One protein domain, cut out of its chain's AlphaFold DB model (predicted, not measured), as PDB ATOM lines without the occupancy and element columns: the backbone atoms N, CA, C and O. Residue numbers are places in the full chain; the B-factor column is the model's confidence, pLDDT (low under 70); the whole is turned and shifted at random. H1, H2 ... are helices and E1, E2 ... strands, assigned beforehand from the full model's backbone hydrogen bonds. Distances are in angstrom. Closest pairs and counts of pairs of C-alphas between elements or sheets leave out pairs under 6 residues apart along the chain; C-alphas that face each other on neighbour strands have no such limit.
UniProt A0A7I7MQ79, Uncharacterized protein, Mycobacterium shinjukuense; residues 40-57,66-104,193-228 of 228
ATOM      1  N   GLY A  40     -86.920 -52.768 157.484       91.56
ATOM      2  CA  GLY A  40     -86.265 -53.645 156.516       91.56
ATOM      3  C   GLY A  40     -85.717 -52.971 155.260       91.56
ATOM      4  O   GLY A  40     -84.991 -53.604 154.491       91.56
ATOM      5  N   SER A  41     -86.057 -51.701 155.009       91.94
ATOM      6  CA  SER A  41     -85.713 -51.037 153.748       91.94
ATOM      7  C   SER A  41     -84.206 -50.788 153.644       91.94
ATOM      8  O   SER A  41     -83.630 -49.986 154.381       91.94
ATOM      9  N   GLY A  42     -83.551 -51.470 152.707       89.94
ATOM     10  CA  GLY A  42     -82.104 -51.399 152.531       89.94
ATOM     11  C   GLY A  42     -81.305 -52.040 153.670       89.94
ATOM     12  O   GLY A  42     -80.120 -51.753 153.777       89.94
ATOM     13  N   VAL A  43     -81.949 -52.825 154.540       94.88
ATOM     14  CA  VAL A  43     -81.312 -53.525 155.674       94.88
ATOM     15  C   VAL A  43     -81.255 -55.024 155.406       94.88
ATOM     16  O   VAL A  43     -80.219 -55.650 155.593       94.88
ATOM     17  N   TYR A  44     -82.348 -55.605 154.911       96.81
ATOM     18  CA  TYR A  44     -82.376 -57.021 154.549       96.81
ATOM     19  C   TYR A  44     -81.659 -57.257 153.224       96.81
ATOM     20  O   TYR A  44     -81.704 -56.406 152.335       96.81
ATOM     21  N   GLN A  45     -81.053 -58.426 153.059       97.38
ATOM     22  CA  GLN A  45     -80.298 -58.802 151.868       97.38
ATOM     23  C   GLN A  45     -80.987 -59.915 151.080       97.38
ATOM     24  O   GLN A  45     -81.700 -60.763 151.616       97.38
ATOM     25  N   CYS A  46     -80.773 -59.902 149.770       97.12
ATOM     26  CA  CYS A  46     -81.243 -60.932 148.859       97.12
ATOM     27  C   CYS A  46     -80.320 -62.153 148.920       97.12
ATOM     28  O   CYS A  46     -79.161 -62.055 148.524       97.12
ATOM     29  N   GLY A  47     -80.841 -63.323 149.286       95.62
ATOM     30  CA  GLY A  47     -80.063 -64.570 149.324       95.62
ATOM     31  C   GLY A  47     -79.585 -65.092 147.966       95.62
ATOM     32  O   GLY A  47     -78.811 -66.038 147.913       95.62
ATOM     33  N   VAL A  48     -80.019 -64.482 146.857       96.00
ATOM     34  CA  VAL A  48     -79.595 -64.868 145.498       96.00
ATOM     35  C   VAL A  48     -78.422 -64.025 144.998       96.00
ATOM     36  O   VAL A  48     -77.517 -64.553 144.367       96.00
ATOM     37  N   CYS A  49     -78.453 -62.707 145.221       94.94
ATOM     38  CA  CYS A  49     -77.471 -61.779 144.642       94.94
ATOM     39  C   CYS A  49     -76.774 -60.880 145.670       94.94
ATOM     40  O   CYS A  49     -76.061 -59.963 145.277       94.94
ATOM     41  N   GLY A  50     -77.040 -61.060 146.967       93.62
ATOM     42  CA  GLY A  50     -76.471 -60.268 148.066       93.62
ATOM     43  C   GLY A  50     -76.972 -58.822 148.157       93.62
ATOM     44  O   GLY A  50     -76.856 -58.185 149.197       93.62
ATOM     45  N   SER A  51     -77.576 -58.280 147.096       93.38
ATOM     46  CA  SER A  51     -78.066 -56.900 147.083       93.38
ATOM     47  C   SER A  51     -79.154 -56.667 148.131       93.38
ATOM     48  O   SER A  51     -79.983 -57.542 148.391       93.38
ATOM     49  N   ALA A  52     -79.213 -55.449 148.666       94.25
ATOM     50  CA  ALA A  52     -80.234 -55.078 149.632       94.25
ATOM     51  C   ALA A  52     -81.658 -55.192 149.051       94.25
ATOM     52  O   ALA A  52     -81.906 -54.944 147.863       94.25
ATOM     53  N   LEU A  53     -82.616 -55.535 149.904       96.06
ATOM     54  CA  LEU A  53     -84.033 -55.483 149.592       96.06
ATOM     55  C   LEU A  53     -84.530 -54.050 149.762       96.06
ATOM     56  O   LEU A  53     -84.198 -53.365 150.729       96.06
ATOM     57  N   ARG A  54     -85.359 -53.589 148.831       94.00
ATOM     58  CA  ARG A  54     -86.037 -52.295 148.935       94.00
ATOM     59  C   ARG A  54     -87.504 -52.492 149.274       94.00
ATOM     60  O   ARG A  54     -88.106 -53.503 148.914       94.00
ATOM     61  N   HIS A  55     -88.085 -51.502 149.937       93.44
ATOM     62  CA  HIS A  55     -89.528 -51.438 150.102       93.44
ATOM     63  C   HIS A  55     -90.224 -51.241 148.748       93.44
ATOM     64  O   HIS A  55     -89.794 -50.425 147.930       93.44
ATOM     65  N   ALA A  56     -91.329 -51.951 148.550       92.81
ATOM     66  CA  ALA A  56     -92.251 -51.750 147.448       92.81
ATOM     67  C   ALA A  56     -93.691 -52.015 147.904       92.81
ATOM     68  O   ALA A  56     -93.945 -52.683 148.910       92.81
ATOM     69  N   VAL A  57     -94.647 -51.508 147.134       92.38
ATOM     70  CA  VAL A  57     -96.073 -51.765 147.342       92.38
ATOM     71  C   VAL A  57     -96.573 -52.610 146.181       92.38
ATOM     72  O   VAL A  57     -96.198 -52.398 145.029       92.38
ATOM     73  N   ARG A  66     -97.779 -54.023 151.471       93.56
ATOM     74  CA  ARG A  66     -96.346 -53.755 151.657       93.56
ATOM     75  C   ARG A  66     -95.512 -55.020 151.486       93.56
ATOM     76  O   ARG A  66     -95.791 -56.058 152.088       93.56
ATOM     77  N   LYS A  67     -94.431 -54.900 150.723       94.19
ATOM     78  CA  LYS A  67     -93.473 -55.973 150.464       94.19
ATOM     79  C   LYS A  67     -92.043 -55.443 150.451       94.19
ATOM     80  O   LYS A  67     -91.804 -54.248 150.277       94.19
ATOM     81  N   TYR A  68     -91.101 -56.361 150.592       95.44
ATOM     82  CA  TYR A  68     -89.709 -56.137 150.243       95.44
ATOM     83  C   TYR A  68     -89.379 -56.933 148.989       95.44
ATOM     84  O   TYR A  68     -89.796 -58.087 148.844       95.44
ATOM     85  N   GLU A  69     -88.646 -56.311 148.076       95.62
ATOM     86  CA  GLU A  69     -88.191 -56.944 146.845       95.62
ATOM     87  C   GLU A  69     -86.715 -56.655 146.587       95.62
ATOM     88  O   GLU A  69     -86.178 -55.626 147.003       95.62
ATOM     89  N   CYS A  70     -86.047 -57.586 145.910       96.62
ATOM     90  CA  CYS A  70     -84.644 -57.455 145.538       96.62
ATOM     91  C   CYS A  70     -84.411 -56.171 144.732       96.62
ATOM     92  O   CYS A  70     -85.027 -55.984 143.685       96.62
ATOM     93  N   ARG A  71     -83.490 -55.307 145.173       93.06
ATOM     94  CA  ARG A  71     -83.227 -54.034 144.490       93.06
ATOM     95  C   ARG A  71     -82.677 -54.204 143.070       93.06
ATOM     96  O   ARG A  71     -82.995 -53.376 142.225       93.06
ATOM     97  N   GLN A  72     -81.887 -55.249 142.822       92.56
ATOM     98  CA  GLN A  72     -81.202 -55.470 141.543       92.56
ATOM     99  C   GLN A  72     -82.139 -55.983 140.441       92.56
ATOM    100  O   GLN A  72     -82.047 -55.563 139.296       92.56
ATOM    101  N   SER A  73     -83.017 -56.928 140.781       90.12
ATOM    102  CA  SER A  73     -83.780 -57.720 139.802       90.12
ATOM    103  C   SER A  73     -85.295 -57.642 140.017       90.12
ATOM    104  O   SER A  73     -86.078 -58.096 139.186       90.12
ATOM    105  N   ASN A  74     -85.741 -57.099 141.155       88.19
ATOM    106  CA  ASN A  74     -87.143 -57.000 141.595       88.19
ATOM    107  C   ASN A  74     -87.864 -58.352 141.769       88.19
ATOM    108  O   ASN A  74     -88.967 -58.393 142.302       88.19
ATOM    109  N   SER A  75     -87.247 -59.457 141.339       89.00
ATOM    110  CA  SER A  75     -87.885 -60.768 141.195       89.00
ATOM    111  C   SER A  75     -87.131 -61.911 141.877       89.00
ATOM    112  O   SER A  75     -87.748 -62.927 142.190       89.00
ATOM    113  N   HIS A  76     -85.828 -61.758 142.164       92.81
ATOM    114  CA  HIS A  76     -85.046 -62.783 142.877       92.81
ATOM    115  C   HIS A  76     -85.709 -63.188 144.194       92.81
ATOM    116  O   HIS A  76     -85.920 -64.370 144.464       92.81
ATOM    117  N   VAL A  77     -86.046 -62.181 144.997       93.94
ATOM    118  CA  VAL A  77     -86.712 -62.325 146.284       93.94
ATOM    119  C   VAL A  77     -87.801 -61.274 146.343       93.94
ATOM    120  O   VAL A  77     -87.537 -60.089 146.131       93.94
ATOM    121  N   VAL A  78     -89.013 -61.731 146.634       93.06
ATOM    122  CA  VAL A  78     -90.161 -60.903 146.991       93.06
ATOM    123  C   VAL A  78     -90.790 -61.527 148.229       93.06
ATOM    124  O   VAL A  78     -91.017 -62.740 148.277       93.06
ATOM    125  N   VAL A  79     -91.025 -60.719 149.254       93.25
ATOM    126  CA  VAL A  79     -91.520 -61.182 150.553       93.25
ATOM    127  C   VAL A  79     -92.446 -60.138 151.164       93.25
ATOM    128  O   VAL A  79     -92.247 -58.938 150.984       93.25
ATOM    129  N   SER A  80     -93.488 -60.591 151.860       93.00
ATOM    130  CA  SER A  80     -94.409 -59.692 152.560       93.00
ATOM    131  C   SER A  80     -93.673 -58.956 153.680       93.00
ATOM    132  O   SER A  80     -92.951 -59.577 154.458       93.00
ATOM    133  N   GLY A  81     -93.839 -57.634 153.741       93.69
ATOM    134  CA  GLY A  81     -93.074 -56.771 154.640       93.69
ATOM    135  C   GLY A  81     -93.428 -56.954 156.117       93.69
ATOM    136  O   GLY A  81     -92.545 -57.308 156.892       93.69
ATOM    137  N   PRO A  82     -94.703 -56.772 156.517       94.38
ATOM    138  CA  PRO A  82     -95.112 -56.860 157.918       94.38
ATOM    139  C   PRO A  82     -94.721 -58.161 158.643       94.38
ATOM    140  O   PRO A  82     -94.163 -58.061 159.733       94.38
ATOM    141  N   PRO A  83     -94.948 -59.372 158.087       94.75
ATOM    142  CA  PRO A  83     -94.573 -60.596 158.792       94.75
ATOM    143  C   PRO A  83     -93.055 -60.800 158.858       94.75
ATOM    144  O   PRO A  83     -92.569 -61.337 159.848       94.75
ATOM    145  N   LEU A  84     -92.302 -60.338 157.850       95.69
ATOM    146  CA  LEU A  84     -90.842 -60.373 157.904       95.69
ATOM    147  C   LEU A  84     -90.310 -59.432 158.989       95.69
ATOM    148  O   LEU A  84     -89.483 -59.850 159.791       95.69
ATOM    149  N   ASP A  85     -90.810 -58.194 159.041       96.31
ATOM    150  CA  ASP A  85     -90.411 -57.217 160.059       96.31
ATOM    151  C   ASP A  85     -90.719 -57.740 161.472       96.31
ATOM    152  O   ASP A  85     -89.855 -57.686 162.340       96.31
ATOM    153  N   ALA A  86     -91.907 -58.314 161.691       95.62
ATOM    154  CA  ALA A  86     -92.295 -58.884 162.984       95.62
ATOM    155  C   ALA A  86     -91.421 -60.081 163.396       95.62
ATOM    156  O   ALA A  86     -91.054 -60.220 164.567       95.62
ATOM    157  N   TYR A  87     -91.065 -60.943 162.440       96.44
ATOM    158  CA  TYR A  87     -90.165 -62.062 162.695       96.44
ATOM    159  C   TYR A  87     -88.762 -61.582 163.075       96.44
ATOM    160  O   TYR A  87     -88.235 -62.016 164.100       96.44
ATOM    161  N   VAL A  88     -88.193 -60.650 162.300       96.38
ATOM    162  CA  VAL A  88     -86.875 -60.058 162.573       96.38
ATOM    163  C   VAL A  88     -86.861 -59.363 163.936       96.38
ATOM    164  O   VAL A  88     -85.953 -59.586 164.730       96.38
ATOM    165  N   GLU A  89     -87.896 -58.586 164.249       95.50
ATOM    166  CA  GLU A  89     -88.062 -57.943 165.556       95.50
ATOM    167  C   GLU A  89     -88.045 -58.969 166.700       95.50
ATOM    168  O   GLU A  89     -87.335 -58.789 167.689       95.50
ATOM    169  N   THR A  90     -88.753 -60.088 166.539       95.25
ATOM    170  CA  THR A  90     -88.812 -61.152 167.551       95.25
ATOM    171  C   THR A  90     -87.440 -61.778 167.811       95.25
ATOM    172  O   THR A  90     -87.041 -61.921 168.968       95.25
ATOM    173  N   ILE A  91     -86.700 -62.139 166.757       95.12
ATOM    174  CA  ILE A  91     -85.381 -62.779 166.908       95.12
ATOM    175  C   ILE A  91     -84.334 -61.809 167.465       95.12
ATOM    176  O   ILE A  91     -83.517 -62.212 168.291       95.12
ATOM    177  N   VAL A  92     -84.380 -60.533 167.070       93.19
ATOM    178  CA  VAL A  92     -83.458 -59.489 167.534       93.19
ATOM    179  C   VAL A  92     -83.682 -59.200 169.009       93.19
ATOM    180  O   VAL A  92     -82.734 -59.250 169.791       93.19
ATOM    181  N   LEU A  93     -84.934 -58.990 169.420       92.44
ATOM    182  CA  LEU A  93     -85.269 -58.802 170.830       92.44
ATOM    183  C   LEU A  93     -84.908 -60.035 171.660       92.44
ATOM    184  O   LEU A  93     -84.380 -59.895 172.761       92.44
ATOM    185  N   GLY A  94     -85.152 -61.241 171.138       91.31
ATOM    186  CA  GLY A  94     -84.774 -62.488 171.800       91.31
ATOM    187  C   GLY A  94     -83.261 -62.631 171.989       91.31
ATOM    188  O   GLY A  94     -82.818 -63.078 173.046       91.31
ATOM    189  N   TRP A  95     -82.468 -62.223 170.998       90.06
ATOM    190  CA  TRP A  95     -81.008 -62.242 171.070       90.06
ATOM    191  C   TRP A  95     -80.470 -61.196 172.052       90.06
ATOM    192  O   TRP A  95     -79.682 -61.546 172.931       90.06
ATOM    193  N   LEU A  96     -80.954 -59.952 171.974       86.56
ATOM    194  CA  LEU A  96     -80.538 -58.854 172.854       86.56
ATOM    195  C   LEU A  96     -81.013 -59.011 174.306       86.56
ATOM    196  O   LEU A  96     -80.415 -58.438 175.211       86.56
ATOM    197  N   SER A  97     -82.068 -59.789 174.563       86.56
ATOM    198  CA  SER A  97     -82.532 -60.051 175.935       86.56
ATOM    199  C   SER A  97     -81.565 -60.941 176.729       86.56
ATOM    200  O   SER A  97     -81.658 -61.011 177.954       86.56
ATOM    201  N   ARG A  98     -80.631 -61.636 176.066       87.06
ATOM    202  CA  ARG A  98     -79.675 -62.528 176.734       87.06
ATOM    203  C   ARG A  98     -78.607 -61.708 177.472       87.06
ATOM    204  O   ARG A  98     -77.978 -60.855 176.847       87.06
ATOM    205  N   PRO A  99     -78.353 -61.960 178.771       78.69
ATOM    206  CA  PRO A  99     -77.359 -61.205 179.541       78.69
ATOM    207  C   PRO A  99     -75.956 -61.222 178.921       78.69
ATOM    208  O   PRO A  99     -75.325 -60.174 178.811       78.69
ATOM    209  N   GLU A 100     -75.507 -62.388 178.451       80.62
ATOM    210  CA  GLU A 100     -74.197 -62.570 177.807       80.62
ATOM    211  C   GLU A 100     -74.061 -61.736 176.529       80.62
ATOM    212  O   GLU A 100     -73.037 -61.095 176.302       80.62
ATOM    213  N   THR A 101     -75.123 -61.680 175.718       80.31
ATOM    214  CA  THR A 101     -75.176 -60.843 174.517       80.31
ATOM    215  C   THR A 101     -75.021 -59.370 174.867       80.31
ATOM    216  O   THR A 101     -74.249 -58.671 174.217       80.31
ATOM    217  N   ARG A 102     -75.732 -58.890 175.896       74.06
ATOM    218  CA  ARG A 102     -75.640 -57.487 176.323       74.06
ATOM    219  C   ARG A 102     -74.228 -57.153 176.782       74.06
ATOM    220  O   ARG A 102     -73.683 -56.162 176.323       74.06
ATOM    221  N   GLN A 103     -73.617 -58.010 177.599       70.62
ATOM    222  CA  GLN A 103     -72.235 -57.826 178.049       70.62
ATOM    223  C   GLN A 103     -71.249 -57.797 176.876       70.62
ATOM    224  O   GLN A 103     -70.425 -56.888 176.797       70.62
ATOM    225  N   ARG A 104     -71.365 -58.743 175.935       74.12
ATOM    226  CA  ARG A 104     -70.518 -58.784 174.736       74.12
ATOM    227  C   ARG A 104     -70.712 -57.549 173.863       74.12
ATOM    228  O   ARG A 104     -69.727 -57.013 173.376       74.12
ATOM    229  N   PRO A 193     -88.569 -46.517 162.852       91.25
ATOM    230  CA  PRO A 193     -88.219 -47.649 161.992       91.25
ATOM    231  C   PRO A 193     -86.790 -47.588 161.432       91.25
ATOM    232  O   PRO A 193     -86.146 -48.625 161.308       91.25
ATOM    233  N   ASP A 194     -86.273 -46.390 161.146       87.56
ATOM    234  CA  ASP A 194     -84.885 -46.184 160.716       87.56
ATOM    235  C   ASP A 194     -83.865 -46.643 161.765       87.56
ATOM    236  O   ASP A 194     -82.939 -47.387 161.444       87.56
ATOM    237  N   LEU A 195     -84.073 -46.258 163.030       85.88
ATOM    238  CA  LEU A 195     -83.211 -46.657 164.143       85.88
ATOM    239  C   LEU A 195     -83.291 -48.159 164.393       85.88
ATOM    240  O   LEU A 195     -82.250 -48.788 164.549       85.88
ATOM    241  N   LYS A 196     -84.489 -48.755 164.339       93.38
ATOM    242  CA  LYS A 196     -84.627 -50.218 164.400       93.38
ATOM    243  C   LYS A 196     -83.793 -50.894 163.307       93.38
ATOM    244  O   LYS A 196     -83.084 -51.855 163.578       93.38
ATOM    245  N   GLY A 197     -83.830 -50.363 162.083       90.88
ATOM    246  CA  GLY A 197     -83.043 -50.878 160.962       90.88
ATOM    247  C   GLY A 197     -81.532 -50.757 161.178       90.88
ATOM    248  O   GLY A 197     -80.799 -51.677 160.823       90.88
ATOM    249  N   LYS A 198     -81.074 -49.657 161.792       88.31
ATOM    250  CA  LYS A 198     -79.668 -49.459 162.179       88.31
ATOM    251  C   LYS A 198     -79.218 -50.457 163.240       88.31
ATOM    252  O   LYS A 198     -78.192 -51.096 163.038       88.31
ATOM    253  N   VAL A 199     -80.021 -50.666 164.289       89.12
ATOM    254  CA  VAL A 199     -79.749 -51.699 165.305       89.12
ATOM    255  C   VAL A 199     -79.572 -53.057 164.641       89.12
ATOM    256  O   VAL A 199     -78.583 -53.726 164.906       89.12
ATOM    257  N   VAL A 200     -80.490 -53.447 163.746       92.75
ATOM    258  CA  VAL A 200     -80.376 -54.718 163.014       92.75
ATOM    259  C   VAL A 200     -79.047 -54.788 162.267       92.75
ATOM    260  O   VAL A 200     -78.309 -55.741 162.473       92.75
ATOM    261  N   SER A 201     -78.701 -53.770 161.469       89.50
ATOM    262  CA  SER A 201     -77.444 -53.772 160.704       89.50
ATOM    263  C   SER A 201     -76.173 -53.763 161.558       89.50
ATOM    264  O   SER A 201     -75.130 -54.193 161.080       89.50
ATOM    265  N   GLU A 202     -76.249 -53.265 162.793       85.94
ATOM    266  CA  GLU A 202     -75.123 -53.220 163.732       85.94
ATOM    267  C   GLU A 202     -74.868 -54.546 164.440       85.94
ATOM    268  O   GLU A 202     -73.764 -54.744 164.932       85.94
ATOM    269  N   ILE A 203     -75.861 -55.437 164.527       88.44
ATOM    270  CA  ILE A 203     -75.749 -56.678 165.312       88.44
ATOM    271  C   ILE A 203     -75.843 -57.943 164.463       88.44
ATOM    272  O   ILE A 203     -75.399 -59.008 164.894       88.44
ATOM    273  N   CYS A 204     -76.448 -57.866 163.276       91.81
ATOM    274  CA  CYS A 204     -76.563 -59.011 162.390       91.81
ATOM    275  C   CYS A 204     -76.814 -58.640 160.929       91.81
ATOM    276  O   CYS A 204     -77.294 -57.565 160.569       91.81
ATOM    277  N   THR A 205     -76.544 -59.608 160.064       95.56
ATOM    278  CA  THR A 205     -76.982 -59.593 158.676       95.56
ATOM    279  C   THR A 205     -78.209 -60.484 158.519       95.56
ATOM    280  O   THR A 205     -78.188 -61.667 158.859       95.56
ATOM    281  N   ILE A 206     -79.289 -59.912 157.978       97.38
ATOM    282  CA  ILE A 206     -80.522 -60.636 157.647       97.38
ATOM    283  C   ILE A 206     -80.530 -60.939 156.153       97.38
ATOM    284  O   ILE A 206     -80.671 -60.028 155.334       97.38
ATOM    285  N   VAL A 207     -80.442 -62.217 155.795       97.50
ATOM    286  CA  VAL A 207     -80.510 -62.683 154.407       97.50
ATOM    287  C   VAL A 207     -81.829 -63.409 154.183       97.50
ATOM    288  O   VAL A 207     -82.186 -64.323 154.921       97.50
ATOM    289  N   VAL A 208     -82.567 -63.011 153.151       96.81
ATOM    290  CA  VAL A 208     -83.834 -63.648 152.781       96.81
ATOM    291  C   VAL A 208     -83.636 -64.458 151.511       96.81
ATOM    292  O   VAL A 208     -83.396 -63.900 150.438       96.81
ATOM    293  N   ASP A 209     -83.795 -65.768 151.620       95.88
ATOM    294  CA  ASP A 209     -83.675 -66.701 150.511       95.88
ATOM    295  C   ASP A 209     -84.950 -66.743 149.652       95.88
ATOM    296  O   ASP A 209     -86.056 -66.308 150.024       95.88
ATOM    297  N   LYS A 210     -84.792 -67.264 148.432       91.31
ATOM    298  CA  LYS A 210     -85.878 -67.378 147.455       91.31
ATOM    299  C   LYS A 210     -86.997 -68.280 147.985       91.31
ATOM    300  O   LYS A 210     -86.762 -69.257 148.685       91.31
ATOM    301  N   ALA A 211     -88.240 -67.948 147.637       87.06
ATOM    302  CA  ALA A 211     -89.381 -68.792 147.969       87.06
ATOM    303  C   ALA A 211     -89.266 -70.138 147.241       87.06
ATOM    304  O   ALA A 211     -89.196 -70.167 146.013       87.06
ATOM    305  N   THR A 212     -89.273 -71.236 147.994       78.81
ATOM    306  CA  THR A 212     -89.202 -72.604 147.454       78.81
ATOM    307  C   THR A 212     -90.584 -73.212 147.218       78.81
ATOM    308  O   THR A 212     -90.738 -74.085 146.368       78.81
ATOM    309  N   ARG A 213     -91.614 -72.735 147.928       75.31
ATOM    310  CA  ARG A 213     -92.994 -73.228 147.833       75.31
ATOM    311  C   ARG A 213     -93.950 -72.112 147.415       75.31
ATOM    312  O   ARG A 213     -93.857 -70.987 147.904       75.31
ATOM    313  N   LYS A 214     -94.900 -72.434 146.532       69.69
ATOM    314  CA  LYS A 214     -96.061 -71.574 146.253       69.69
ATOM    315  C   LYS A 214     -97.091 -71.774 147.367       69.69
ATOM    316  O   LYS A 214     -97.468 -72.905 147.644       69.69
ATOM    317  N   GLY A 215     -97.561 -70.693 147.982       69.06
ATOM    318  CA  GLY A 215     -98.558 -70.771 149.047       69.06
ATOM    319  C   GLY A 215     -98.858 -69.417 149.681       69.06
ATOM    320  O   GLY A 215     -98.183 -68.424 149.407       69.06
ATOM    321  N   ARG A 216     -99.895 -69.387 150.522       67.12
ATOM    322  CA  ARG A 216    -100.200 -68.248 151.392       67.12
ATOM    323  C   ARG A 216     -99.475 -68.459 152.718       67.12
ATOM    324  O   ARG A 216     -99.655 -69.497 153.338       67.12
ATOM    325  N   GLY A 217     -98.677 -67.484 153.137       77.50
ATOM    326  CA  GLY A 217     -97.980 -67.526 154.421       77.50
ATOM    327  C   GLY A 217     -96.557 -66.993 154.337       77.50
ATOM    328  O   GLY A 217     -95.919 -67.027 153.283       77.50
ATOM    329  N   PHE A 218     -96.078 -66.468 155.458       87.38
ATOM    330  CA  PHE A 218     -94.669 -66.162 155.655       87.38
ATOM    331  C   PHE A 218     -93.961 -67.432 156.127       87.38
ATOM    332  O   PHE A 218     -94.457 -68.103 157.028       87.38
ATOM    333  N   ASP A 219     -92.834 -67.760 155.500       90.06
ATOM    334  CA  ASP A 219     -92.004 -68.910 155.859       90.06
ATOM    335  C   ASP A 219     -90.716 -68.401 156.526       90.06
ATOM    336  O   ASP A 219     -89.839 -67.886 155.818       90.06
ATOM    337  N   PRO A 220     -90.596 -68.519 157.863       90.38
ATOM    338  CA  PRO A 220     -89.407 -68.096 158.595       90.38
ATOM    339  C   PRO A 220     -88.136 -68.844 158.190       90.38
ATOM    340  O   PRO A 220     -87.050 -68.280 158.298       90.38
ATOM    341  N   GLY A 221     -88.251 -70.079 157.681       91.00
ATOM    342  CA  GLY A 221     -87.103 -70.904 157.284       91.00
ATOM    343  C   GLY A 221     -86.306 -70.329 156.111       91.00
ATOM    344  O   GLY A 221     -85.199 -70.778 155.836       91.00
ATOM    345  N   ARG A 222     -86.847 -69.314 155.432       92.62
ATOM    346  CA  ARG A 222     -86.166 -68.566 154.367       92.62
ATOM    347  C   ARG A 222     -85.286 -67.434 154.886       92.62
ATOM    348  O   ARG A 222     -84.638 -66.774 154.081       92.62
ATOM    349  N   VAL A 223     -85.335 -67.129 156.177       95.94
ATOM    350  CA  VAL A 223     -84.575 -66.028 156.766       95.94
ATOM    351  C   VAL A 223     -83.348 -66.604 157.453       95.94
ATOM    352  O   VAL A 223     -83.454 -67.235 158.504       95.94
ATOM    353  N   ARG A 224     -82.179 -66.369 156.862       95.75
ATOM    354  CA  ARG A 224     -80.884 -66.665 157.475       95.75
ATOM    355  C   ARG A 224     -80.393 -65.438 158.225       95.75
ATOM    356  O   ARG A 224     -80.549 -64.307 157.764       95.75
ATOM    357  N   VAL A 225     -79.821 -65.682 159.395       96.06
ATOM    358  CA  VAL A 225     -79.359 -64.640 160.307       96.06
ATOM    359  C   VAL A 225     -77.915 -64.937 160.649       96.06
ATOM    360  O   VAL A 225     -77.611 -66.007 161.175       96.06
ATOM    361  N   GLU A 226     -77.044 -63.989 160.348       92.88
ATOM    362  CA  GLU A 226     -75.617 -64.065 160.635       92.88
ATOM    363  C   GLU A 226     -75.307 -62.979 161.672       92.88
ATOM    364  O   GLU A 226     -75.333 -61.792 161.355       92.88
ATOM    365  N   TRP A 227     -75.130 -63.378 162.935       89.06
ATOM    366  CA  TRP A 227     -74.821 -62.468 164.048       89.06
ATOM    367  C   TRP A 227     -73.342 -62.064 164.023       89.06
ATOM    368  O   TRP A 227     -72.501 -62.883 163.645       89.06
ATOM    369  N   LEU A 228     -73.042 -60.827 164.432       75.12
ATOM    370  CA  LEU A 228     -71.672 -60.312 164.582       75.12
ATOM    371  C   LEU A 228     -71.025 -60.730 165.922       75.12
ATOM    372  O   LEU A 228     -71.756 -60.995 166.904       75.12
TER     373      LEU A 228
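This is residues 40 to 57, 66 to 104 and 193 to 228 of the 228 residues of an uncharacterized protein of Mycobacterium shinjukuense (UniProt A0A7I7MQ79). A long helix, H1, leads away from a small three-stranded sheet, E1 E2 E3, at its first residues toward a short helix, H2, that sticks out with residues 97 to 104; the hairpin of E4 and E5 and the helix H3 lie near H1, with H3 crossing at a steep angle. The long loop of residues 209 to 222 reaches toward the end away from H2. The 93 printed residues hold three named helices and five named strands, in the order E1 E2 E3 H1 H2 H3 E4 E5; the sheets run E1 - E2 - E3 and E4 - E5, both antiparallel, and the class is mixed, helices and strands. The whole is compact, with a radius of gyration of the C-alphas of 13.2 A, yet elongated, spanning 40 by 24 by 21 A.

Residues 40 to 52 hold no named element, but residues 45 to 46 pair, parallel, with residues 207 to 208 of E4, residues 204 to 208. E1, residues 53 to 57, is antiparallel to E2, residues 66 to 70, with N 54 and O 69 2.9 A apart, within hydrogen-bond range. E2 forms a hairpin with E3, residues 78 to 80, where N 68 and O 79 are 2.8 A apart. H1, residues 81 to 96, only grazes this sheet, with its residues 81 to 85; the closest C-alphas of E2 and H1 are those of Lys 67 and Gly 81, 4.3 A apart. H2, residues 99 to 104, is close to H1 but not clearly touching, the closest C-alphas being those of Leu 96 and Arg 102, 6.2 A apart, and the two are about perpendicular at 88 degrees. H3, residues 193 to 203, is close to H1 but not clearly touching, with the C-alphas of Val 92 and Val 200 closest at 7.3 A; they run the same way at a steep tilt of 49 degrees. E4 and E5, residues 223 to 227, form an antiparallel hairpin, with N 205 and O 226 2.8 A apart. H1 and E5 are near each other, while H1 and E4 are only just apart, at 8.1 A. In H1, H2 and H3 every O i to N i+4 pair is within hydrogen-bond range.

E1 begins at C-alpha 53, (-84.033, -55.483, 149.592), and is 12.8 A long; E2 is 13.7 A and E3 7.1 A. H1 runs 22.2 A from C-alpha 81 at (-93.074, -56.771, 154.640), H2 8.7 A and H3 15.7 A. E4 is 12.9 A long, and E5 runs 12.7 A to C-alpha 227 at (-74.821, -62.468, 164.048).

The two C-alphas farthest apart, those of Gln 103 and Lys 214, are 42.0 A apart. Residues 58 to 65 and 105 to 192 are not printed; the gaps between C-alphas are 4.8 A from 57 to 66 and 24.5 A from 104 to 193. The link from E4 to E5 is long. The mean pLDDT of the printed part is 90.3, and residues 214 to 216 are under 70.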